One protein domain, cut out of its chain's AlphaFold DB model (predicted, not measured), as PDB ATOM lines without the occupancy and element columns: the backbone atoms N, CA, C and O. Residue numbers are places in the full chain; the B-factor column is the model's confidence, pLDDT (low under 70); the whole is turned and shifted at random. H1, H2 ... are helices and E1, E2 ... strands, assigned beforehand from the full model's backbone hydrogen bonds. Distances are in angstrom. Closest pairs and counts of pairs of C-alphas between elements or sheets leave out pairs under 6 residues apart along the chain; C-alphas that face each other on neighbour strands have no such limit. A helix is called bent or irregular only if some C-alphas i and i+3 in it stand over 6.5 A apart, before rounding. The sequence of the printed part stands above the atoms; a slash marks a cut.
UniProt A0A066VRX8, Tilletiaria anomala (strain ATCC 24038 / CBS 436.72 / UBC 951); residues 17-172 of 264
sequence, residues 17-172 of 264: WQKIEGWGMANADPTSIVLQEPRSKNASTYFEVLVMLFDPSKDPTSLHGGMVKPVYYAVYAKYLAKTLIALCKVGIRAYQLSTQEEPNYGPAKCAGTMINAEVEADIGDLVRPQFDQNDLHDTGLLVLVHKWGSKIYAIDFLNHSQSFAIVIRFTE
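This is residues 17 to 172 of the 264 residues of a protein of Tilletiaria anomala (strain ATCC 24038 / CBS 436.72 / UBC 951) (UniProt A0A066VRX8). A small sheet of three parallel strands, E4 E6 E7, has H5 over it along E6 and H6 beyond H5's first end, while the long H4 packs on H5 at a steep angle. Beyond H4, the helices H1, H2 and H3 make an arch whose two ends come near H4, with the strand pair E2 E5 beside the H3 end and the pair E1 E3 near the last residues of H4. The printed part has 156 residues with six named helices and seven named strands, in the order E1 H1 H2 H3 E2 H4 E3 E4 E5 H5 E6 H6 E7; the class is mixed. It is compact, with a radius of gyration of the C-alphas of 15.1 A and spans of 38 by 38 by 29 A.

Start at the sheet: E6, residues 140 to 143, is the inner strand between E4, residues 96 to 98, and E7, residues 166 to 168. Look for N 142 and O 97 at 2.7 A, and N 167 and O 141 at 3.0 A. H5, residues 117 to 133, and H6, residues 151 to 160, make two layers with it, helices on one face of a sheet. H5 has a height over the sheet of 9.2 A and runs along E6, at 9 degrees on the local plane. E6, H6 and E7 form a strand-helix-strand unit, parallel neighbours with a helix between, its crossover right-handed. H5 touches H6 with residues 117 to 122 alone, closest at the C-alphas of Ala 117 and Phe 157, 4.7 A. H4, residues 70 to 89, touches H5 with residues 73 to 81 alone, closest at the C-alphas of Ala 77 and Val 127, 4.7 A, at a steep tilt of 44 degrees, the same way. H4 only grazes the sheet, with residues 80 to 84. H3, residues 43 to 53, is close to H4 but not clearly touching, the closest C-alphas being Leu 53 and Tyr 72, 6.0 A. H2, residues 36 to 41, touches H3 only at the corner, closest at the C-alphas of Arg 39 and Tyr 46, 5.3 A. H1, residues 31 to 34, is close to H4 but not clearly touching, at the C-alphas of Val 34 and Thr 83, 7.5 A. E2, residues 64 to 68, is parallel to E5, residues 112 to 114, with N 65 and O 112 at 2.8 A. E1, residues 18 to 20, and E3, residues 92 to 94, meet only at a point, C-alphas 19 and 93, 5.5 A. Every O i to N i+4 pair is within hydrogen-bond range in H2, H3 and H6, against 14 of 16 in H4 and 11 of 13 in H5; H1 is too short for such a pair.

Find C-alpha 18 at (-10.672, 27.924, -38.521), where E1 begins. From C-alpha 70 at (-35.857, 6.651, -26.273), H4 runs 29.9 A; it is irregular, C-alphas 71 and 74 being 7.5 A apart. H5 is 24.8 A long, H3 15.4 A, H6 14.6 A and E2 12.5 A. E7 ends at C-alpha 168, (-31.498, 28.999, -26.578).

The C-alphas farthest apart, those of Trp 17 and Lys 58, are 43.2 A apart. The printed part has no cut, and the link from E4 to E5, residues 99 to 111, is long. The mean pLDDT of the printed part is 74.7; look for values under 70 at, among others, residues 17 to 40, 49 to 63 and 164 to 172.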
ATOM      1  N   TRP A  17      -8.030  24.706 -37.776       44.38
ATOM      2  CA  TRP A  17      -7.384  25.969 -38.146       44.38
ATOM      3  C   TRP A  17      -8.358  27.125 -38.395       44.38
ATOM      4  O   TRP A  17      -7.919  28.259 -38.574       44.38
ATOM      5  N   GLN A  18      -9.671  26.874 -38.365       43.00
ATOM      6  CA  GLN A  18     -10.672  27.924 -38.521       43.00
ATOM      7  C   GLN A  18     -11.834  27.738 -37.543       43.00
ATOM      8  O   GLN A  18     -12.622  26.794 -37.645       43.00
ATOM      9  N   LYS A  19     -11.949  28.676 -36.598       40.88
ATOM     10  CA  LYS A  19     -13.172  28.889 -35.822       40.88
ATOM     11  C   LYS A  19     -14.168  29.558 -36.763       40.88
ATOM     12  O   LYS A  19     -13.998  30.727 -37.104       40.88
ATOM     13  N   ILE A  20     -15.162  28.815 -37.238       39.28
ATOM     14  CA  ILE A  20     -16.257  29.427 -37.990       39.28
ATOM     15  C   ILE A  20     -17.284  29.893 -36.957       39.28
ATOM     16  O   ILE A  20     -17.991  29.093 -36.343       39.28
ATOM     17  N   GLU A  21     -17.322  31.201 -36.712       38.66
ATOM     18  CA  GLU A  21     -18.377  31.837 -35.923       38.66
ATOM     19  C   GLU A  21     -19.608  32.012 -36.815       38.66
ATOM     20  O   GLU A  21     -19.843  33.052 -37.422       38.66
ATOM     21  N   GLY A  22     -20.354  30.923 -36.961       37.53
ATOM     22  CA  GLY A  22     -21.484  30.820 -37.879       37.53
ATOM     23  C   GLY A  22     -21.425  29.503 -38.634       37.53
ATOM     24  O   GLY A  22     -20.348  28.983 -38.872       37.53
ATOM     25  N   TRP A  23     -22.589  28.968 -38.995       34.19
ATOM     26  CA  TRP A  23     -22.849  27.543 -39.254       34.19
ATOM     27  C   TRP A  23     -22.971  26.723 -37.966       34.19
ATOM     28  O   TRP A  23     -22.102  25.937 -37.594       34.19
ATOM     29  N   GLY A  24     -24.117  26.887 -37.298       34.12
ATOM     30  CA  GLY A  24     -24.705  25.765 -36.575       34.12
ATOM     31  C   GLY A  24     -25.320  24.820 -37.602       34.12
ATOM     32  O   GLY A  24     -25.981  25.277 -38.535       34.12
ATOM     33  N   MET A  25     -25.075  23.517 -37.479       36.28
ATOM     34  CA  MET A  25     -25.753  22.518 -38.305       36.28
ATOM     35  C   MET A  25     -27.226  22.431 -37.897       36.28
ATOM     36  O   MET A  25     -27.620  21.568 -37.123       36.28
ATOM     37  N   ALA A  26     -28.023  23.342 -38.438       35.72
ATOM     38  CA  ALA A  26     -29.476  23.351 -38.377       35.72
ATOM     39  C   ALA A  26     -30.052  22.932 -39.740       35.72
ATOM     40  O   ALA A  26     -30.994  23.521 -40.253       35.72
ATOM     41  N   ASN A  27     -29.438  21.939 -40.393       36.44
ATOM     42  CA  ASN A  27     -30.110  21.303 -41.519       36.44
ATOM     43  C   ASN A  27     -31.177  20.374 -40.952       36.44
ATOM     44  O   ASN A  27     -30.921  19.675 -39.973       36.44
ATOM     45  N   ALA A  28     -32.329  20.327 -41.622       41.88
ATOM     46  CA  ALA A  28     -33.494  19.499 -41.300       41.88
ATOM     47  C   ALA A  28     -33.196  17.998 -41.108       41.88
ATOM     48  O   ALA A  28     -34.079  17.235 -40.725       41.88
ATOM     49  N   ASP A  29     -31.955  17.587 -41.376       45.16
ATOM     50  CA  ASP A  29     -31.423  16.288 -41.044       45.16
ATOM     51  C   ASP A  29     -29.873  16.325 -41.043       45.16
ATOM     52  O   ASP A  29     -29.265  16.255 -42.122       45.16
ATOM     53  N   PRO A  30     -29.178  16.430 -39.891       42.75
ATOM     54  CA  PRO A  30     -27.725  16.261 -39.849       42.75
ATOM     55  C   PRO A  30     -27.303  14.875 -40.360       42.75
ATOM     56  O   PRO A  30     -26.144  14.705 -40.744       42.75
ATOM     57  N   THR A  31     -28.223  13.900 -40.431       45.75
ATOM     58  CA  THR A  31     -28.005  12.585 -41.047       45.75
ATOM     59  C   THR A  31     -27.907  12.631 -42.564       45.75
ATOM     60  O   THR A  31     -27.218  11.799 -43.145       45.75
ATOM     61  N   SER A  32     -28.435  13.664 -43.225       50.62
ATOM     62  CA  SER A  32     -28.405  13.747 -44.690       50.62
ATOM     63  C   SER A  32     -26.996  13.817 -45.282       50.62
ATOM     64  O   SER A  32     -26.813  13.339 -46.393       50.62
ATOM     65  N   ILE A  33     -25.992  14.364 -44.584       44.78
ATOM     66  CA  ILE A  33     -24.613  14.444 -45.105       44.78
ATOM     67  C   ILE A  33     -23.838  13.156 -44.807       44.78
ATOM     68  O   ILE A  33     -23.220  12.590 -45.705       44.78
ATOM     69  N   VAL A  34     -23.899  12.651 -43.571       50.69
ATOM     70  CA  VAL A  34     -23.156  11.440 -43.173       50.69
ATOM     71  C   VAL A  34     -23.780  10.176 -43.769       50.69
ATOM     72  O   VAL A  34     -23.071   9.227 -44.096       50.69
ATOM     73  N   LEU A  35     -25.102  10.153 -43.949       55.66
ATOM     74  CA  LEU A  35     -25.827   9.000 -44.478       55.66
ATOM     75  C   LEU A  35     -26.077   9.072 -45.997       55.66
ATOM     76  O   LEU A  35     -26.585   8.107 -46.570       55.66
ATOM     77  N   GLN A  36     -25.676  10.152 -46.678       56.66
ATOM     78  CA  GLN A  36     -25.795  10.274 -48.140       56.66
ATOM     79  C   GLN A  36     -24.996   9.194 -48.880       56.66
ATOM     80  O   GLN A  36     -25.493   8.578 -49.826       56.66
ATOM     81  N   GLU A  37     -23.773   8.919 -48.424       60.03
ATOM     82  CA  GLU A  37     -22.934   7.875 -49.007       60.03
ATOM     83  C   GLU A  37     -23.537   6.468 -48.781       60.03
ATOM     84  O   GLU A  37     -23.741   5.761 -49.776       60.03
ATOM     85  N   PRO A  38     -23.935   6.066 -47.551       63.88
ATOM     86  CA  PRO A  38     -24.717   4.850 -47.325       63.88
ATOM     87  C   PRO A  38     -25.965   4.733 -48.202       63.88
ATOM     88  O   PRO A  38     -26.188   3.669 -48.770       63.88
ATOM     89  N   ARG A  39     -26.739   5.813 -48.387       66.50
ATOM     90  CA  ARG A  39     -27.925   5.811 -49.262       66.50
ATOM     91  C   ARG A  39     -27.575   5.442 -50.702       66.50
ATOM     92  O   ARG A  39     -28.284   4.649 -51.313       66.50
ATOM     93  N   SER A  40     -26.495   6.014 -51.241       69.25
ATOM     94  CA  SER A  40     -26.050   5.743 -52.616       69.25
ATOM     95  C   SER A  40     -25.510   4.323 -52.818       69.25
ATOM     96  O   SER A  40     -25.615   3.783 -53.915       69.25
ATOM     97  N   LYS A  41     -24.958   3.709 -51.762       80.19
ATOM     98  CA  LYS A  41     -24.373   2.360 -51.800       80.19
ATOM     99  C   LYS A  41     -25.385   1.260 -51.478       80.19
ATOM    100  O   LYS A  41     -25.332   0.192 -52.077       80.19
ATOM    101  N   ASN A  42     -26.280   1.500 -50.521       78.69
ATOM    102  CA  ASN A  42     -27.300   0.558 -50.077       78.69
ATOM    103  C   ASN A  42     -28.488   1.307 -49.449       78.69
ATOM    104  O   ASN A  42     -28.575   1.498 -48.233       78.69
ATOM    105  N   ALA A  43     -29.420   1.722 -50.309       75.50
ATOM    106  CA  ALA A  43     -30.616   2.450 -49.901       75.50
ATOM    107  C   ALA A  43     -31.484   1.667 -48.898       75.50
ATOM    108  O   ALA A  43     -32.071   2.276 -48.010       75.50
ATOM    109  N   SER A  44     -31.541   0.334 -48.988       74.88
ATOM    110  CA  SER A  44     -32.336  -0.496 -48.074       74.88
ATOM    111  C   SER A  44     -31.806  -0.432 -46.645       74.88
ATOM    112  O   SER A  44     -32.557  -0.088 -45.737       74.88
ATOM    113  N   THR A  45     -30.501  -0.645 -46.444       74.69
ATOM    114  CA  THR A  45     -29.880  -0.517 -45.115       74.69
ATOM    115  C   THR A  45     -29.969   0.912 -44.581       74.69
ATOM    116  O   THR A  45     -30.166   1.114 -43.387       74.69
ATOM    117  N   TYR A  46     -29.879   1.919 -45.454       72.06
ATOM    118  CA  TYR A  46     -30.105   3.314 -45.074       72.06
ATOM    119  C   TYR A  46     -31.505   3.524 -44.472       72.06
ATOM    120  O   TYR A  46     -31.620   4.077 -43.379       72.06
ATOM    121  N   PHE A  47     -32.561   3.046 -45.136       68.75
ATOM    122  CA  PHE A  47     -33.926   3.179 -44.620       68.75
ATOM    123  C   PHE A  47     -34.176   2.312 -43.381       68.75
ATOM    124  O   PHE A  47     -34.853   2.767 -42.465       68.75
ATOM    125  N   GLU A  48     -33.577   1.124 -43.277       72.50
ATOM    126  CA  GLU A  48     -33.643   0.304 -42.057       72.50
ATOM    127  C   GLU A  48     -33.058   1.032 -40.842       72.50
ATOM    128  O   GLU A  48     -33.687   1.068 -39.786       72.50
ATOM    129  N   VAL A  49     -31.892   1.671 -40.993       69.25
ATOM    130  CA  VAL A  49     -31.270   2.468 -39.923       69.25
ATOM    131  C   VAL A  49     -32.171   3.636 -39.520       69.25
ATOM    132  O   VAL A  49     -32.316   3.912 -38.331       69.25
ATOM    133  N   LEU A  50     -32.821   4.296 -40.477       67.06
ATOM    134  CA  LEU A  50     -33.750   5.386 -40.179       67.06
ATOM    135  C   LEU A  50     -35.011   4.904 -39.453       67.06
ATOM    136  O   LEU A  50     -35.411   5.531 -38.479       67.06
ATOM    137  N   VAL A  51     -35.598   3.776 -39.857       65.12
ATOM    138  CA  VAL A  51     -36.753   3.154 -39.172       65.12
ATOM    139  C   VAL A  51     -36.389   2.658 -37.774       65.12
ATOM    140  O   VAL A  51     -37.235   2.603 -36.873       65.12
ATOM    141  N   MET A  52     -35.130   2.275 -37.568       66.38
ATOM    142  CA  MET A  52     -34.621   2.008 -36.231       66.38
ATOM    143  C   MET A  52     -34.601   3.311 -35.429       66.38
ATOM    144  O   MET A  52     -35.336   3.407 -34.450       66.38
ATOM    145  N   LEU A  53     -33.837   4.315 -35.867       64.19
ATOM    146  CA  LEU A  53     -33.587   5.553 -35.118       64.19
ATOM    147  C   LEU A  53     -34.851   6.381 -34.846       64.19
ATOM    148  O   LEU A  53     -35.011   6.922 -33.747       64.19
ATOM    149  N   PHE A  54     -35.754   6.446 -35.819       67.44
ATOM    150  CA  PHE A  54     -36.962   7.258 -35.784       67.44
ATOM    151  C   PHE A  54     -38.205   6.365 -35.777       67.44
ATOM    152  O   PHE A  54     -38.232   5.286 -36.362       67.44
ATOM    153  N   ASP A  55     -39.255   6.792 -35.086       60.22
ATOM    154  CA  ASP A  55     -40.587   6.211 -35.206       60.22
ATOM    155  C   ASP A  55     -41.261   6.780 -36.457       60.22
ATOM    156  O   ASP A  55     -41.634   7.953 -36.436       60.22
ATOM    157  N   PRO A  56     -41.390   6.032 -37.569       57.03
ATOM    158  CA  PRO A  56     -41.988   6.565 -38.778       57.03
ATOM    159  C   PRO A  56     -43.488   6.744 -38.547       57.03
ATOM    160  O   PRO A  56     -44.286   5.842 -38.778       57.03
ATOM    161  N   SER A  57     -43.901   7.937 -38.126       53.06
ATOM    162  CA  SER A  57     -45.306   8.199 -37.799       53.06
ATOM    163  C   SER A  57     -46.249   8.121 -39.008       53.06
ATOM    164  O   SER A  57     -47.464   8.228 -38.834       53.06
ATOM    165  N   LYS A  58     -45.717   7.964 -40.234       56.12
ATOM    166  CA  LYS A  58     -46.500   7.944 -41.483       56.12
ATOM    167  C   LYS A  58     -46.000   6.979 -42.561       56.12
ATOM    168  O   LYS A  58     -46.835   6.409 -43.253       56.12
ATOM    169  N   ASP A  59     -44.687   6.805 -42.725       62.69
ATOM    170  CA  ASP A  59     -44.114   5.934 -43.762       62.69
ATOM    171  C   ASP A  59     -42.675   5.514 -43.386       62.69
ATOM    172  O   ASP A  59     -41.816   6.387 -43.256       62.69
ATOM    173  N   PRO A  60     -42.385   4.209 -43.207       60.59
ATOM    174  CA  PRO A  60     -41.049   3.710 -42.861       60.59
ATOM    175  C   PRO A  60     -40.004   3.935 -43.966       60.59
ATOM    176  O   PRO A  60     -38.810   3.790 -43.732       60.59
ATOM    177  N   THR A  61     -40.419   4.314 -45.170       61.28
ATOM    178  CA  THR A  61     -39.519   4.671 -46.277       61.28
ATOM    179  C   THR A  61     -39.340   6.182 -46.432       61.28
ATOM    180  O   THR A  61     -38.687   6.645 -47.369       61.28
ATOM    181  N   SER A  62     -39.893   6.971 -45.507       65.00
ATOM    182  CA  SER A  62     -39.905   8.426 -45.572       65.00
ATOM    183  C   SER A  62     -39.117   9.070 -44.437       65.00
ATOM    184  O   SER A  62     -39.137   8.620 -43.298       65.00
ATOM    185  N   LEU A  63     -38.470  10.193 -44.754       66.38
ATOM    186  CA  LEU A  63     -37.800  11.074 -43.788       66.38
ATOM    187  C   LEU A  63     -38.765  12.097 -43.158       66.38
ATOM    188  O   LEU A  63     -38.339  13.036 -42.491       66.38
ATOM    189  N   HIS A  64     -40.063  11.994 -43.450       73.19
ATOM    190  CA  HIS A  64     -41.045  13.033 -43.157       73.19
ATOM    191  C   HIS A  64     -41.726  12.790 -41.805       73.19
ATOM    192  O   HIS A  64     -42.772  12.142 -41.725       73.19
ATOM    193  N   GLY A  65     -41.171  13.373 -40.745       68.56
ATOM    194  CA  GLY A  65     -41.738  13.352 -39.403       68.56
ATOM    195  C   GLY A  65     -41.155  12.255 -38.515       68.56
ATOM    196  O   GLY A  65     -39.972  11.933 -38.567       68.56
ATOM    197  N   GLY A  66     -42.012  11.711 -37.653       77.94
ATOM    198  CA  GLY A  66     -41.614  10.765 -36.619       77.94
ATOM    199  C   GLY A  66     -41.002  11.396 -35.375       77.94
ATOM    200  O   GLY A  66     -40.933  12.618 -35.263       77.94
ATOM    201  N   MET A  67     -40.597  10.549 -34.433       81.12
ATOM    202  CA  MET A  67     -39.902  10.934 -33.199       81.12
ATOM    203  C   MET A  67     -38.682  10.039 -32.997       81.12
ATOM    204  O   MET A  67     -38.721   8.862 -33.352       81.12
ATOM    205  N   VAL A  68     -37.605  10.559 -32.413       81.94
ATOM    206  CA  VAL A  68     -36.485   9.701 -31.991       81.94
ATOM    207  C   VAL A  68     -36.993   8.756 -30.901       81.94
ATOM    208  O   VAL A  68     -37.657   9.199 -29.966       81.94
ATOM    209  N   LYS A  69     -36.708   7.453 -30.995       84.56
ATOM    210  CA  LYS A  69     -37.129   6.512 -29.940       84.56
ATOM    211  C   LYS A  69     -36.182   6.612 -28.734       84.56
ATOM    212  O   LYS A  69     -34.968   6.644 -28.949       84.56
ATOM    213  N   PRO A  70     -36.683   6.532 -27.483       91.06
ATOM    214  CA  PRO A  70     -35.857   6.651 -26.273       91.06
ATOM    215  C   PRO A  70     -34.630   5.735 -26.231       91.06
ATOM    216  O   PRO A  70     -33.539   6.156 -25.855       91.06
ATOM    217  N   VAL A  71     -34.772   4.493 -26.709       89.69
ATOM    218  CA  VAL A  71     -33.671   3.514 -26.770       89.69
ATOM    219  C   VAL A  71     -32.489   3.977 -27.641       89.69
ATOM    220  O   VAL A  71     -31.373   3.485 -27.479       89.69
ATOM    221  N   TYR A  72     -32.701   4.947 -28.534       89.88
ATOM    222  CA  TYR A  72     -31.681   5.471 -29.438       89.88
ATOM    223  C   TYR A  72     -31.141   6.852 -29.055       89.88
ATOM    224  O   TYR A  72     -30.239   7.320 -29.746       89.88
ATOM    225  N   TYR A  73     -31.568   7.489 -27.957       92.50
ATOM    226  CA  TYR A  73     -31.055   8.823 -27.587       92.50
ATOM    227  C   TYR A  73     -29.532   8.840 -27.425       92.50
ATOM    228  O   TYR A  73     -28.852   9.699 -27.984       92.50
ATOM    229  N   ALA A  74     -28.959   7.834 -26.758       93.44
ATOM    230  CA  ALA A  74     -27.508   7.732 -26.594       93.44
ATOM    231  C   ALA A  74     -26.771   7.476 -27.923       93.44
ATOM    232  O   ALA A  74     -25.633   7.917 -28.110       93.44
ATOM    233  N   VAL A  75     -27.405   6.761 -28.858       89.56
ATOM    234  CA  VAL A  75     -26.863   6.543 -30.208       89.56
ATOM    235  C   VAL A  75     -26.898   7.847 -31.000       89.56
ATOM    236  O   VAL A  75     -25.901   8.201 -31.629       89.56
ATOM    237  N   TYR A  76     -28.000   8.591 -30.913       87.25
ATOM    238  CA  TYR A  76     -28.170   9.891 -31.553       87.25
ATOM    239  C   TYR A  76     -27.179  10.933 -31.009       87.25
ATOM    240  O   TYR A  76     -26.501  11.603 -31.783       87.25
ATOM    241  N   ALA A  77     -26.962  10.985 -29.693       91.06
ATOM    242  CA  ALA A  77     -25.955  11.858 -29.084       91.06
ATOM    243  C   ALA A  77     -24.529  11.563 -29.589       91.06
ATOM    244  O   ALA A  77     -23.786  12.472 -29.971       91.06
ATOM    245  N   LYS A  78     -24.151  10.279 -29.674       90.69
ATOM    246  CA  LYS A  78     -22.869   9.850 -30.267       90.69
ATOM    247  C   LYS A  78     -22.761  10.225 -31.741       90.69
ATOM    248  O   LYS A  78     -21.677  10.572 -32.207       90.69
ATOM    249  N   TYR A  79     -23.862  10.122 -32.480       87.19
ATOM    250  CA  TYR A  79     -23.928  10.500 -33.885       87.19
ATOM    251  C   TYR A  79     -23.639  11.999 -34.080       87.19
ATOM    252  O   TYR A  79     -22.782  12.362 -34.892       87.19
ATOM    253  N   LEU A  80     -24.271  12.861 -33.279       88.19
ATOM    254  CA  LEU A  80     -24.038  14.307 -33.290       88.19
ATOM    255  C   LEU A  80     -22.569  14.649 -32.987       88.19
ATOM    256  O   LEU A  80     -21.932  15.371 -33.756       88.19
ATOM    257  N   ALA A  81     -21.980  14.055 -31.946       89.62
ATOM    258  CA  ALA A  81     -20.565  14.261 -31.619       89.62
ATOM    259  C   ALA A  81     -19.620  13.782 -32.738       89.62
ATOM    260  O   ALA A  81     -18.702  14.500 -33.132       89.62
ATOM    261  N   LYS A  82     -19.863  12.597 -33.318       88.25
ATOM    262  CA  LYS A  82     -19.065  12.076 -34.445       88.25
ATOM    263  C   LYS A  82     -19.113  12.975 -35.674       88.25
ATOM    264  O   LYS A  82     -18.115  13.064 -36.386       88.25
ATOM    265  N   THR A  83     -20.244  13.633 -35.908       84.75
ATOM    266  CA  THR A  83     -20.397  14.595 -37.003       84.75
ATOM    267  C   THR A  83     -19.446  15.777 -36.816       84.75
ATOM    268  O   THR A  83     -18.700  16.115 -37.732       84.75
ATOM    269  N   LEU A  84     -19.375  16.336 -35.604       85.25
ATOM    270  CA  LEU A  84     -18.429  17.408 -35.284       85.25
ATOM    271  C   LEU A  84     -16.970  16.950 -35.375       85.25
ATOM    272  O   LEU A  84     -16.146  17.645 -35.959       85.25
ATOM    273  N   ILE A  85     -16.653  15.745 -34.892       87.12
ATOM    274  CA  ILE A  85     -15.308  15.159 -35.029       87.12
ATOM    275  C   ILE A  85     -14.919  15.018 -36.508       87.12
ATOM    276  O   ILE A  85     -13.769  15.265 -36.876       87.12
ATOM    277  N   ALA A  86     -15.852  14.614 -37.373       83.06
ATOM    278  CA  ALA A  86     -15.604  14.500 -38.808       83.06
ATOM    279  C   ALA A  86     -15.338  15.866 -39.459       83.06
ATOM    280  O   ALA A  86     -14.428  15.966 -40.282       83.06
ATOM    281  N   LEU A  87     -16.057  16.918 -39.052       82.56
ATOM    282  CA  LEU A  87     -15.776  18.294 -39.479       82.56
ATOM    283  C   LEU A  87     -14.385  18.752 -39.018       82.56
ATOM    284  O   LEU A  87     -13.610  19.273 -39.823       82.56
ATOM    285  N   CYS A  88     -14.015  18.463 -37.768       85.06
ATOM    286  CA  CYS A  88     -12.694  18.798 -37.239       85.06
ATOM    287  C   CYS A  88     -11.566  18.157 -38.065       85.06
ATOM    288  O   CYS A  88     -10.551  18.800 -38.334       85.06
ATOM    289  N   LYS A  89     -11.755  16.918 -38.547       85.38
ATOM    290  CA  LYS A  89     -10.780  16.218 -39.409       85.38
ATOM    291  C   LYS A  89     -10.550  16.889 -40.763       85.38
ATOM    292  O   LYS A  89      -9.496  16.678 -41.355       85.38
ATOM    293  N   VAL A  90     -11.507  17.676 -41.249       84.50
ATOM    294  CA  VAL A  90     -11.358  18.478 -42.476       84.50
ATOM    295  C   VAL A  90     -11.025  19.945 -42.177       84.50
ATOM    296  O   VAL A  90     -11.120  20.794 -43.059       84.50
ATOM    297  N   GLY A  91     -10.607  20.247 -40.944       83.88
ATOM    298  CA  GLY A  91     -10.164  21.576 -40.522       83.88
ATOM    299  C   GLY A  91     -11.288  22.533 -40.118       83.88
ATOM    300  O   GLY A  91     -11.017  23.719 -39.938       83.88
ATOM    301  N   ILE A  92     -12.523  22.046 -39.954       82.38
ATOM    302  CA  ILE A  92     -13.700  22.852 -39.603       82.38
ATOM    303  C   ILE A  92     -14.083  22.601 -38.141       82.38
ATOM    304  O   ILE A  92     -14.513  21.502 -37.800       82.38
ATOM    305  N   ARG A  93     -13.999  23.624 -37.279       84.75
ATOM    306  CA  ARG A  93     -14.517  23.555 -35.899       84.75
ATOM    307  C   ARG A  93     -15.848  24.288 -35.808       84.75
ATOM    308  O   ARG A  93     -15.908  25.496 -36.040       84.75
ATOM    309  N   ALA A  94     -16.904  23.559 -35.461       83.38
ATOM    310  CA  ALA A  94     -18.211  24.157 -35.229       83.38
ATOM    311  C   ALA A  94     -18.219  24.921 -33.900       83.38
ATOM    312  O   ALA A  94     -17.857  24.376 -32.855       83.38
ATOM    313  N   TYR A  95     -18.680  26.170 -33.935       84.75
ATOM    314  CA  TYR A  95     -18.893  26.958 -32.722       84.75
ATOM    315  C   TYR A  95     -20.068  26.421 -31.897       84.75
ATOM    316  O   TYR A  95     -20.003  26.368 -30.670       84.75
ATOM    317  N   GLN A  96     -21.146  26.011 -32.568       85.38
ATOM    318  CA  GLN A  96     -22.370  25.529 -31.938       85.38
ATOM    319  C   GLN A  96     -23.049  24.438 -32.776       85.38
ATOM    320  O   GLN A  96     -22.925  24.428 -34.000       85.38
ATOM    321  N   LEU A  97     -23.813  23.560 -32.125       86.00
ATOM    322  CA  LEU A  97     -24.652  22.542 -32.763       86.00
ATOM    323  C   LEU A  97     -26.069  22.603 -32.205       86.00
ATOM    324  O   LEU A  97     -26.231  22.673 -30.994       86.00
ATOM    325  N   SER A  98     -27.082  22.512 -33.063       84.50
ATOM    326  CA  SER A  98     -28.459  22.248 -32.639       84.50
ATOM    327  C   SER A  98     -28.789  20.764 -32.672       84.50
ATOM    328  O   SER A  98     -28.372  20.058 -33.590       84.50
ATOM    329  N   THR A  99     -29.570  20.298 -31.704       84.50
ATOM    330  CA  THR A  99     -30.069  18.915 -31.631       84.50
ATOM    331  C   THR A  99     -31.061  18.575 -32.741       84.50
ATOM    332  O   THR A  99     -31.050  17.443 -33.230       84.50
ATOM    333  N   GLN A 100     -31.891  19.542 -33.149       83.12
ATOM    334  CA  GLN A 100     -32.878  19.414 -34.222       83.12
ATOM    335  C   GLN A 100     -33.278  20.797 -34.765       83.12
ATOM    336  O   GLN A 100     -33.402  21.755 -34.005       83.12
ATOM    337  N   GLU A 101     -33.506  20.892 -36.079       80.38
ATOM    338  CA  GLU A 101     -34.125  22.066 -36.716       80.38
ATOM    339  C   GLU A 101     -35.650  21.974 -36.636       80.38
ATOM    340  O   GLU A 101     -36.222  20.914 -36.905       80.38
ATOM    341  N   GLU A 102     -36.299  23.085 -36.279       80.12
ATOM    342  CA  GLU A 102     -37.745  23.204 -36.065       80.12
ATOM    343  C   GLU A 102     -38.354  21.989 -35.331       80.12
ATOM    344  O   GLU A 102     -39.250  21.332 -35.863       80.12
ATOM    345  N   PRO A 103     -37.922  21.672 -34.094       82.56
ATOM    346  CA  PRO A 103     -38.279  20.426 -33.405       82.56
ATOM    347  C   PRO A 103     -39.789  20.201 -33.185       82.56
ATOM    348  O   PRO A 103     -40.220  19.064 -33.014       82.56
ATOM    349  N   ASN A 104     -40.629  21.246 -33.252       79.88
ATOM    350  CA  ASN A 104     -42.098  21.105 -33.187       79.88
ATOM    351  C   ASN A 104     -42.780  21.020 -34.561       79.88
ATOM    352  O   ASN A 104     -44.011  21.006 -34.642       79.88
ATOM    353  N   TYR A 105     -42.020  20.988 -35.652       77.69
ATOM    354  CA  TYR A 105     -42.552  20.936 -37.003       77.69
ATOM    355  C   TYR A 105     -42.336  19.546 -37.601       77.69
ATOM    356  O   TYR A 105     -41.248  19.210 -38.043       77.69
ATOM    357  N   GLY A 106     -43.397  18.730 -37.639       73.69
ATOM    358  CA  GLY A 106     -43.415  17.424 -38.312       73.69
ATOM    359  C   GLY A 106     -43.780  17.568 -39.793       73.69
ATOM    360  O   GLY A 106     -44.969  17.659 -40.124       73.69
ATOM    361  N   PRO A 107     -42.813  17.628 -40.721       67.75
ATOM    362  CA  PRO A 107     -43.053  18.244 -42.014       67.75
ATOM    363  C   PRO A 107     -43.431  17.155 -43.045       67.75
ATOM    364  O   PRO A 107     -42.735  16.170 -43.204       67.75
ATOM    365  N   ALA A 108     -44.531  17.320 -43.800       67.19
ATOM    366  CA  ALA A 108     -45.102  16.230 -44.628       67.19
ATOM    367  C   ALA A 108     -44.397  15.908 -45.974       67.19
ATOM    368  O   ALA A 108     -44.646  14.868 -46.575       67.19
ATOM    369  N   LYS A 109     -43.577  16.822 -46.490       67.69
ATOM    370  CA  LYS A 109     -42.934  16.830 -47.823       67.69
ATOM    371  C   LYS A 109     -41.393  17.030 -47.811       67.69
ATOM    372  O   LYS A 109     -40.858  17.565 -48.771       67.69
ATOM    373  N   CYS A 110     -40.699  16.865 -46.686       66.25
ATOM    374  CA  CYS A 110     -39.247  17.091 -46.510       66.25
ATOM    375  C   CYS A 110     -38.806  16.416 -45.228       66.25
ATOM    376  O   CYS A 110     -39.653  16.134 -44.380       66.25
ATOM    377  N   ALA A 111     -37.502  16.193 -45.108       69.62
ATOM    378  CA  ALA A 111     -36.927  15.644 -43.900       69.62
ATOM    379  C   ALA A 111     -37.263  16.515 -42.682       69.62
ATOM    380  O   ALA A 111     -37.340  17.741 -42.792       69.62
ATOM    381  N   GLY A 112     -37.503  15.866 -41.553       72.69
ATOM    382  CA  GLY A 112     -37.629  16.510 -40.257       72.69
ATOM    383  C   GLY A 112     -38.196  15.542 -39.236       72.69
ATOM    384  O   GLY A 112     -38.971  14.655 -39.588       72.69
ATOM    385  N   THR A 113     -37.829  15.725 -37.978       78.88
ATOM    386  CA  THR A 113     -38.229  14.859 -36.870       78.88
ATOM    387  C   THR A 113     -38.839  15.719 -35.778       78.88
ATOM    388  O   THR A 113     -38.318  16.784 -35.455       78.88
ATOM    389  N   MET A 114     -39.953  15.264 -35.208       84.19
ATOM    390  CA  MET A 114     -40.551  15.931 -34.060       84.19
ATOM    391  C   MET A 114     -39.801  15.533 -32.794       84.19
ATOM    392  O   MET A 114     -39.632  14.347 -32.505       84.19
ATOM    393  N   ILE A 115     -39.390  16.532 -32.025       86.75
ATOM    394  CA  ILE A 115     -38.738  16.378 -30.731       86.75
ATOM    395  C   ILE A 115     -39.403  17.373 -29.778       86.75
ATOM    396  O   ILE A 115     -39.316  18.581 -29.973       86.75
ATOM    397  N   ASN A 116     -40.112  16.890 -28.759       90.62
ATOM    398  CA  ASN A 116     -40.664  17.782 -27.734       90.62
ATOM    399  C   ASN A 116     -39.554  18.249 -26.764       90.62
ATOM    400  O   ASN A 116     -38.428  17.760 -26.825       90.62
ATOM    401  N   ALA A 117     -39.872  19.192 -25.875       90.25
ATOM    402  CA  ALA A 117     -38.880  19.819 -25.002       90.25
ATOM    403  C   ALA A 117     -38.174  18.834 -24.053       90.25
ATOM    404  O   ALA A 117     -36.954  18.893 -23.921       90.25
ATOM    405  N   GLU A 118     -38.922  17.914 -23.437       91.94
ATOM    406  CA  GLU A 118     -38.382  16.891 -22.526       91.94
ATOM    407  C   GLU A 118     -37.414  15.953 -23.256       91.94
ATOM    408  O   GLU A 118     -36.308  15.693 -22.790       91.94
ATOM    409  N   VAL A 119     -37.788  15.506 -24.459       91.75
ATOM    410  CA  VAL A 119     -36.934  14.645 -25.282       91.75
ATOM    411  C   VAL A 119     -35.690  15.387 -25.771       91.75
ATOM    412  O   VAL A 119     -34.602  14.809 -25.784       91.75
ATOM    413  N   GLU A 120     -35.815  16.655 -26.177       90.44
ATOM    414  CA  GLU A 120     -34.650  17.461 -26.563       90.44
ATOM    415  C   GLU A 120     -33.689  17.631 -25.377       90.44
ATOM    416  O   GLU A 120     -32.474  17.556 -25.568       90.44
ATOM    417  N   ALA A 121     -34.215  17.789 -24.159       91.44
ATOM    418  CA  ALA A 121     -33.431  17.869 -22.929       91.44
ATOM    419  C   ALA A 121     -32.709  16.553 -22.607       91.44
ATOM    420  O   ALA A 121     -31.493  16.576 -22.410       91.44
ATOM    421  N   ASP A 122     -33.402  15.411 -22.662       93.00
ATOM    422  CA  ASP A 122     -32.789  14.087 -22.470       93.00
ATOM    423  C   ASP A 122     -31.646  13.837 -23.469       93.00
ATOM    424  O   ASP A 122     -30.577  13.331 -23.120       93.00
ATOM    425  N   ILE A 123     -31.852  14.201 -24.739       91.75
ATOM    426  CA  ILE A 123     -30.820  14.087 -25.775       91.75
ATOM    427  C   ILE A 123     -29.667  15.051 -25.483       91.75
ATOM    428  O   ILE A 123     -28.505  14.652 -25.580       91.75
ATOM    429  N   GLY A 124     -29.958  16.304 -25.126       90.38
ATOM    430  CA  GLY A 124     -28.947  17.318 -24.832       90.38
ATOM    431  C   GLY A 124     -28.032  16.929 -23.672       90.38
ATOM    432  O   GLY A 124     -26.807  17.050 -23.786       90.38
ATOM    433  N   ASP A 125     -28.606  16.350 -22.617       92.31
ATOM    434  CA  ASP A 125     -27.872  15.822 -21.463       92.31
ATOM    435  C   ASP A 125     -26.952  14.653 -21.831       92.31
ATOM    436  O   ASP A 125     -25.903  14.460 -21.217       92.31
ATOM    437  N   LEU A 126     -27.286  13.895 -22.879       93.94
ATOM    438  CA  LEU A 126     -26.414  12.854 -23.423       93.94
ATOM    439  C   LEU A 126     -25.354  13.412 -24.383       93.94
ATOM    440  O   LEU A 126     -24.268  12.839 -24.485       93.94
ATOM    441  N   VAL A 127     -25.635  14.511 -25.086       91.44
ATOM    442  CA  VAL A 127     -24.705  15.150 -26.034       91.44
ATOM    443  C   VAL A 127     -23.548  15.832 -25.311       91.44
ATOM    444  O   VAL A 127     -22.399  15.662 -25.723       91.44
ATOM    445  N   ARG A 128     -23.812  16.570 -24.227       91.88
ATOM    446  CA  ARG A 128     -22.775  17.346 -23.522       91.88
ATOM    447  C   ARG A 128     -21.585  16.478 -23.061       91.88
ATOM    448  O   ARG A 128     -20.461  16.803 -23.450       91.88
ATOM    449  N   PRO A 129     -21.776  15.323 -22.388       93.06
ATOM    450  CA  PRO A 129     -20.669  14.428 -22.055       93.06
ATOM    451  C   PRO A 129     -19.927  13.889 -23.281       93.06
ATOM    452  O   PRO A 129     -18.716  13.687 -23.220       93.06
ATOM    453  N   GLN A 130     -20.621  13.651 -24.404       93.56
ATOM    454  CA  GLN A 130     -19.954  13.228 -25.640       93.56
ATOM    455  C   GLN A 130     -19.041  14.324 -26.182       93.56
ATOM    456  O   GLN A 130     -17.957  14.014 -26.664       93.56
ATOM    457  N   PHE A 131     -19.434  15.591 -26.097       91.38
ATOM    458  CA  PHE A 131     -18.564  16.683 -26.519       91.38
ATOM    459  C   PHE A 131     -17.340  16.810 -25.607       91.38
ATOM    460  O   PHE A 131     -16.214  16.887 -26.098       91.38
ATOM    461  N   ASP A 132     -17.546  16.757 -24.290       91.94
ATOM    462  CA  ASP A 132     -16.466  16.907 -23.307       91.94
ATOM    463  C   ASP A 132     -15.420  15.790 -23.437       91.94
ATOM    464  O   ASP A 132     -14.219  16.049 -23.402       91.94
ATOM    465  N   GLN A 133     -15.862  14.554 -23.685       94.81
ATOM    466  CA  GLN A 133     -14.984  13.393 -23.887       94.81
ATOM    467  C   GLN A 133     -14.207  13.418 -25.214       94.81
ATOM    468  O   GLN A 133     -13.257  12.652 -25.366       94.81
ATOM    469  N   ASN A 134     -14.607  14.249 -26.180       93.00
ATOM    470  CA  ASN A 134     -14.049  14.262 -27.538       93.00
ATOM    471  C   ASN A 134     -13.401  15.606 -27.916       93.00
ATOM    472  O   ASN A 134     -13.305  15.918 -29.100       93.00
ATOM    473  N   ASP A 135     -12.948  16.391 -26.932       92.38
ATOM    474  CA  ASP A 135     -12.286  17.694 -27.139       92.38
ATOM    475  C   ASP A 135     -13.158  18.744 -27.868       92.38
ATOM    476  O   ASP A 135     -12.671  19.619 -28.586       92.38
ATOM    477  N   LEU A 136     -14.476  18.666 -27.658       89.88
ATOM    478  CA  LEU A 136     -15.492  19.607 -28.156       89.88
ATOM    479  C   LEU A 136     -16.121  20.411 -26.996       89.88
ATOM    480  O   LEU A 136     -17.274  20.845 -27.061       89.88
ATOM    481  N   HIS A 137     -15.392  20.565 -25.887       89.19
ATOM    482  CA  HIS A 137     -15.872  21.216 -24.660       89.19
ATOM    483  C   HIS A 137     -16.249  22.698 -24.863       89.19
ATOM    484  O   HIS A 137     -17.101  23.226 -24.155       89.19
ATOM    485  N   ASP A 138     -15.664  23.349 -25.865       87.75
ATOM    486  CA  ASP A 138     -15.938  24.723 -26.297       87.75
ATOM    487  C   ASP A 138     -17.079  24.841 -27.324       87.75
ATOM    488  O   ASP A 138     -17.565  25.947 -27.571       87.75
ATOM    489  N   THR A 139     -17.535  23.734 -27.922       86.88
ATOM    490  CA  THR A 139     -18.700  23.749 -28.811       86.88
ATOM    491  C   THR A 139     -19.973  23.885 -27.981       86.88
ATOM    492  O   THR A 139     -20.282  23.045 -27.128       86.88
ATOM    493  N   GLY A 140     -20.746  24.937 -28.249       85.00
ATOM    494  CA  GLY A 140     -22.028  25.163 -27.588       85.00
ATOM    495  C   GLY A 140     -23.136  24.255 -28.126       85.00
ATOM    496  O   GLY A 140     -23.151  23.887 -29.302       85.00
ATOM    497  N   LEU A 141     -24.097  23.927 -27.268       83.56
ATOM    498  CA  LEU A 141     -25.311  23.216 -27.654       83.56
ATOM    499  C   LEU A 141     -26.469  24.212 -27.774       83.56
ATOM    500  O   LEU A 141     -26.650  25.074 -26.910       83.56
ATOM    501  N   LEU A 142     -27.215  24.107 -28.868       82.44
ATOM    502  CA  LEU A 142     -28.369  24.929 -29.198       82.44
ATOM    503  C   LEU A 142     -29.641  24.103 -29.118       82.44
ATOM    504  O   LEU A 142     -29.699  22.995 -29.645       82.44
ATOM    505  N   VAL A 143     -30.664  24.689 -28.510       78.75
ATOM    506  CA  VAL A 143     -31.985  24.070 -28.356       78.75
ATOM    507  C   VAL A 143     -33.065  25.042 -28.786       78.75
ATOM    508  O   VAL A 143     -32.813  26.253 -28.886       78.75
ATOM    509  N   LEU A 144     -34.258  24.508 -29.044       76.69
ATOM    510  CA  LEU A 144     -35.395  25.256 -29.568       76.69
ATOM    511  C   LEU A 144     -35.034  26.039 -30.835       76.69
ATOM    512  O   LEU A 144     -35.263  27.238 -30.927       76.69
ATOM    513  N   VAL A 145     -34.501  25.391 -31.866       78.88
ATOM    514  CA  VAL A 145     -34.278  26.086 -33.144       78.88
ATOM    515  C   VAL A 145     -35.611  26.235 -33.886       78.88
ATOM    516  O   VAL A 145     -35.917  25.513 -34.828       78.88
ATOM    517  N   HIS A 146     -36.477  27.114 -33.372       78.88
ATOM    518  CA  HIS A 146     -37.833  27.316 -33.867       78.88
ATOM    519  C   HIS A 146     -38.396  28.715 -33.565       78.88
ATOM    520  O   HIS A 146     -37.750  29.577 -32.968       78.88
ATOM    521  N   LYS A 147     -39.653  28.924 -33.964       77.38
ATOM    522  CA  LYS A 147     -40.377  30.199 -33.913       77.38
ATOM    523  C   LYS A 147     -40.576  30.706 -32.484       77.38
ATOM    524  O   LYS A 147     -40.902  29.951 -31.571       77.38
ATOM    525  N   TRP A 148     -40.522  32.032 -32.328       69.06
ATOM    526  CA  TRP A 148     -40.718  32.774 -31.069       69.06
ATOM    527  C   TRP A 148     -41.997  32.448 -30.283       69.06
ATOM    528  O   TRP A 148     -42.072  32.722 -29.085       69.06
ATOM    529  N   GLY A 149     -43.016  31.883 -30.936       70.12
ATOM    530  CA  GLY A 149     -44.264  31.477 -30.284       70.12
ATOM    531  C   GLY A 149     -44.102  30.331 -29.277       70.12
ATOM    532  O   GLY A 149     -44.969  30.144 -28.430       70.12
ATOM    533  N   SER A 150     -42.989  29.595 -29.313       72.00
ATOM    534  CA  SER A 150     -42.776  28.372 -28.529       72.00
ATOM    535  C   SER A 150     -42.105  28.605 -27.169       72.00
ATOM    536  O   SER A 150     -41.295  27.798 -26.735       72.00
ATOM    537  N   LYS A 151     -42.438  29.688 -26.454       75.25
ATOM    538  CA  LYS A 151     -41.796  30.035 -25.163       75.25
ATOM    539  C   LYS A 151     -41.889  28.928 -24.108       75.25
ATOM    540  O   LYS A 151     -40.946  28.740 -23.349       75.25
ATOM    541  N   ILE A 152     -43.010  28.205 -24.080       83.56
ATOM    542  CA  ILE A 152     -43.231  27.074 -23.164       83.56
ATOM    543  C   ILE A 152     -42.187  25.980 -23.401       83.56
ATOM    544  O   ILE A 152     -41.640  25.460 -22.445       83.56
ATOM    545  N   TYR A 153     -41.808  25.736 -24.657       86.12
ATOM    546  CA  TYR A 153     -40.796  24.740 -24.993       86.12
ATOM    547  C   TYR A 153     -39.452  25.037 -24.320       86.12
ATOM    548  O   TYR A 153     -38.843  24.150 -23.741       86.12
ATOM    549  N   ALA A 154     -38.998  26.294 -24.363       82.00
ATOM    550  CA  ALA A 154     -37.759  26.701 -23.699       82.00
ATOM    551  C   ALA A 154     -37.833  26.504 -22.180       82.00
ATOM    552  O   ALA A 154     -36.855  26.093 -21.567       82.00
ATOM    553  N   ILE A 155     -38.981  26.813 -21.573       85.50
ATOM    554  CA  ILE A 155     -39.188  26.666 -20.130       85.50
ATOM    555  C   ILE A 155     -39.177  25.186 -19.742       85.50
ATOM    556  O   ILE A 155     -38.441  24.809 -18.837       85.50
ATOM    557  N   ASP A 156     -39.941  24.354 -20.446       90.31
ATOM    558  CA  ASP A 156     -40.021  22.914 -20.189       90.31
ATOM    559  C   ASP A 156     -38.654  22.251 -20.383       90.31
ATOM    560  O   ASP A 156     -38.218  21.477 -19.535       90.31
ATOM    561  N   PHE A 157     -37.927  22.640 -21.436       88.12
ATOM    562  CA  PHE A 157     -36.558  22.193 -21.677       88.12
ATOM    563  C   PHE A 157     -35.648  22.523 -20.485       88.12
ATOM    564  O   PHE A 157     -34.966  21.646 -19.959       88.12
ATOM    565  N   LEU A 158     -35.639  23.788 -20.046       87.38
ATOM    566  CA  LEU A 158     -34.781  24.248 -18.947       87.38
ATOM    567  C   LEU A 158     -35.155  23.621 -17.601       87.38
ATOM    568  O   LEU A 158     -34.289  23.476 -16.743       87.38
ATOM    569  N   ASN A 159     -36.426  23.273 -17.404       90.38
ATOM    570  CA  ASN A 159     -36.888  22.591 -16.197       90.38
ATOM    571  C   ASN A 159     -36.493  21.108 -16.171       90.38
ATOM    572  O   ASN A 159     -36.400  20.534 -15.087       90.38
ATOM    573  N   HIS A 160     -36.295  20.490 -17.339       90.94
ATOM    574  CA  HIS A 160     -36.002  19.061 -17.465       90.94
ATOM    575  C   HIS A 160     -34.503  18.761 -17.582       90.94
ATOM    576  O   HIS A 160     -34.025  17.794 -16.993       90.94
ATOM    577  N   SER A 161     -33.753  19.589 -18.316       88.25
ATOM    578  CA  SER A 161     -32.324  19.362 -18.565       88.25
ATOM    579  C   SER A 161     -31.485  19.519 -17.297       88.25
ATOM    580  O   SER A 161     -31.639  20.464 -16.523       88.25
ATOM    581  N   GLN A 162     -30.534  18.605 -17.117       86.25
ATOM    582  CA  GLN A 162     -29.542  18.636 -16.041       86.25
ATOM    583  C   GLN A 162     -28.239  19.333 -16.466       86.25
ATOM    584  O   GLN A 162     -27.393  19.650 -15.626       86.25
ATOM    585  N   SER A 163     -28.071  19.605 -17.764       71.62
ATOM    586  CA  SER A 163     -26.883  20.230 -18.348       71.62
ATOM    587  C   SER A 163     -27.126  21.709 -18.651       71.62
ATOM    588  O   SER A 163     -27.617  22.086 -19.707       71.62
ATOM    589  N   PHE A 164     -26.701  22.592 -17.747       62.50
ATOM    590  CA  PHE A 164     -26.974  24.037 -17.833       62.50
ATOM    591  C   PHE A 164     -26.225  24.810 -18.946       62.50
ATOM    592  O   PHE A 164     -26.437  26.010 -19.108       62.50
ATOM    593  N   ALA A 165     -25.342  24.174 -19.723       57.34
ATOM    594  CA  ALA A 165     -24.457  24.847 -20.687       57.34
ATOM    595  C   ALA A 165     -25.075  25.021 -22.092       57.34
ATOM    596  O   ALA A 165     -24.448  24.686 -23.101       57.34
ATOM    597  N   ILE A 166     -26.314  25.514 -22.170       64.56
ATOM    598  CA  ILE A 166     -27.105  25.519 -23.409       64.56
ATOM    599  C   ILE A 166     -27.523  26.942 -23.790       64.56
ATOM    600  O   ILE A 166     -27.993  27.719 -22.961       64.56
ATOM    601  N   VAL A 167     -27.353  27.289 -25.068       64.94
ATOM    602  CA  VAL A 167     -27.808  28.564 -25.638       64.94
ATOM    603  C   VAL A 167     -29.146  28.333 -26.340       64.94
ATOM    604  O   VAL A 167     -29.247  27.533 -27.264       64.94
ATOM    605  N   ILE A 168     -30.186  29.053 -25.925       62.59
ATOM    606  CA  ILE A 168     -31.498  28.999 -26.578       62.59
ATOM    607  C   ILE A 168     -31.488  29.971 -27.752       62.59
ATOM    608  O   ILE A 168     -31.145  31.146 -27.590       62.59
ATOM    609  N   ARG A 169     -31.868  29.497 -28.938       66.06
ATOM    610  CA  ARG A 169     -32.084  30.361 -30.104       66.06
ATOM    611  C   ARG A 169     -33.552  30.398 -30.453       66.06
ATOM    612  O   ARG A 169     -34.323  29.560 -30.032       66.06
ATOM    613  N   PHE A 170     -33.932  31.410 -31.214       60.41
ATOM    614  CA  PHE A 170     -35.238  31.471 -31.840       60.41
ATOM    615  C   PHE A 170     -34.991  31.704 -33.323       60.41
ATOM    616  O   PHE A 170     -34.285  32.646 -33.691       60.41
ATOM    617  N   THR A 171     -35.530  30.836 -34.171       59.31
ATOM    618  CA  THR A 171     -35.550  31.036 -35.618       59.31
ATOM    619  C   THR A 171     -36.906  31.579 -36.004       59.31
ATOM    620  O   THR A 171     -37.947  31.002 -35.705       59.31
ATOM    621  N   GLU A 172     -36.933  32.723 -36.671       56.47
ATOM    622  CA  GLU A 172     -38.171  33.235 -37.226       56.47
ATOM    623  C   GLU A 172     -38.134  33.092 -38.739       56.47
ATOM    624  O   GLU A 172     -37.366  33.763 -39.428       56.47
TER     625      GLU A 172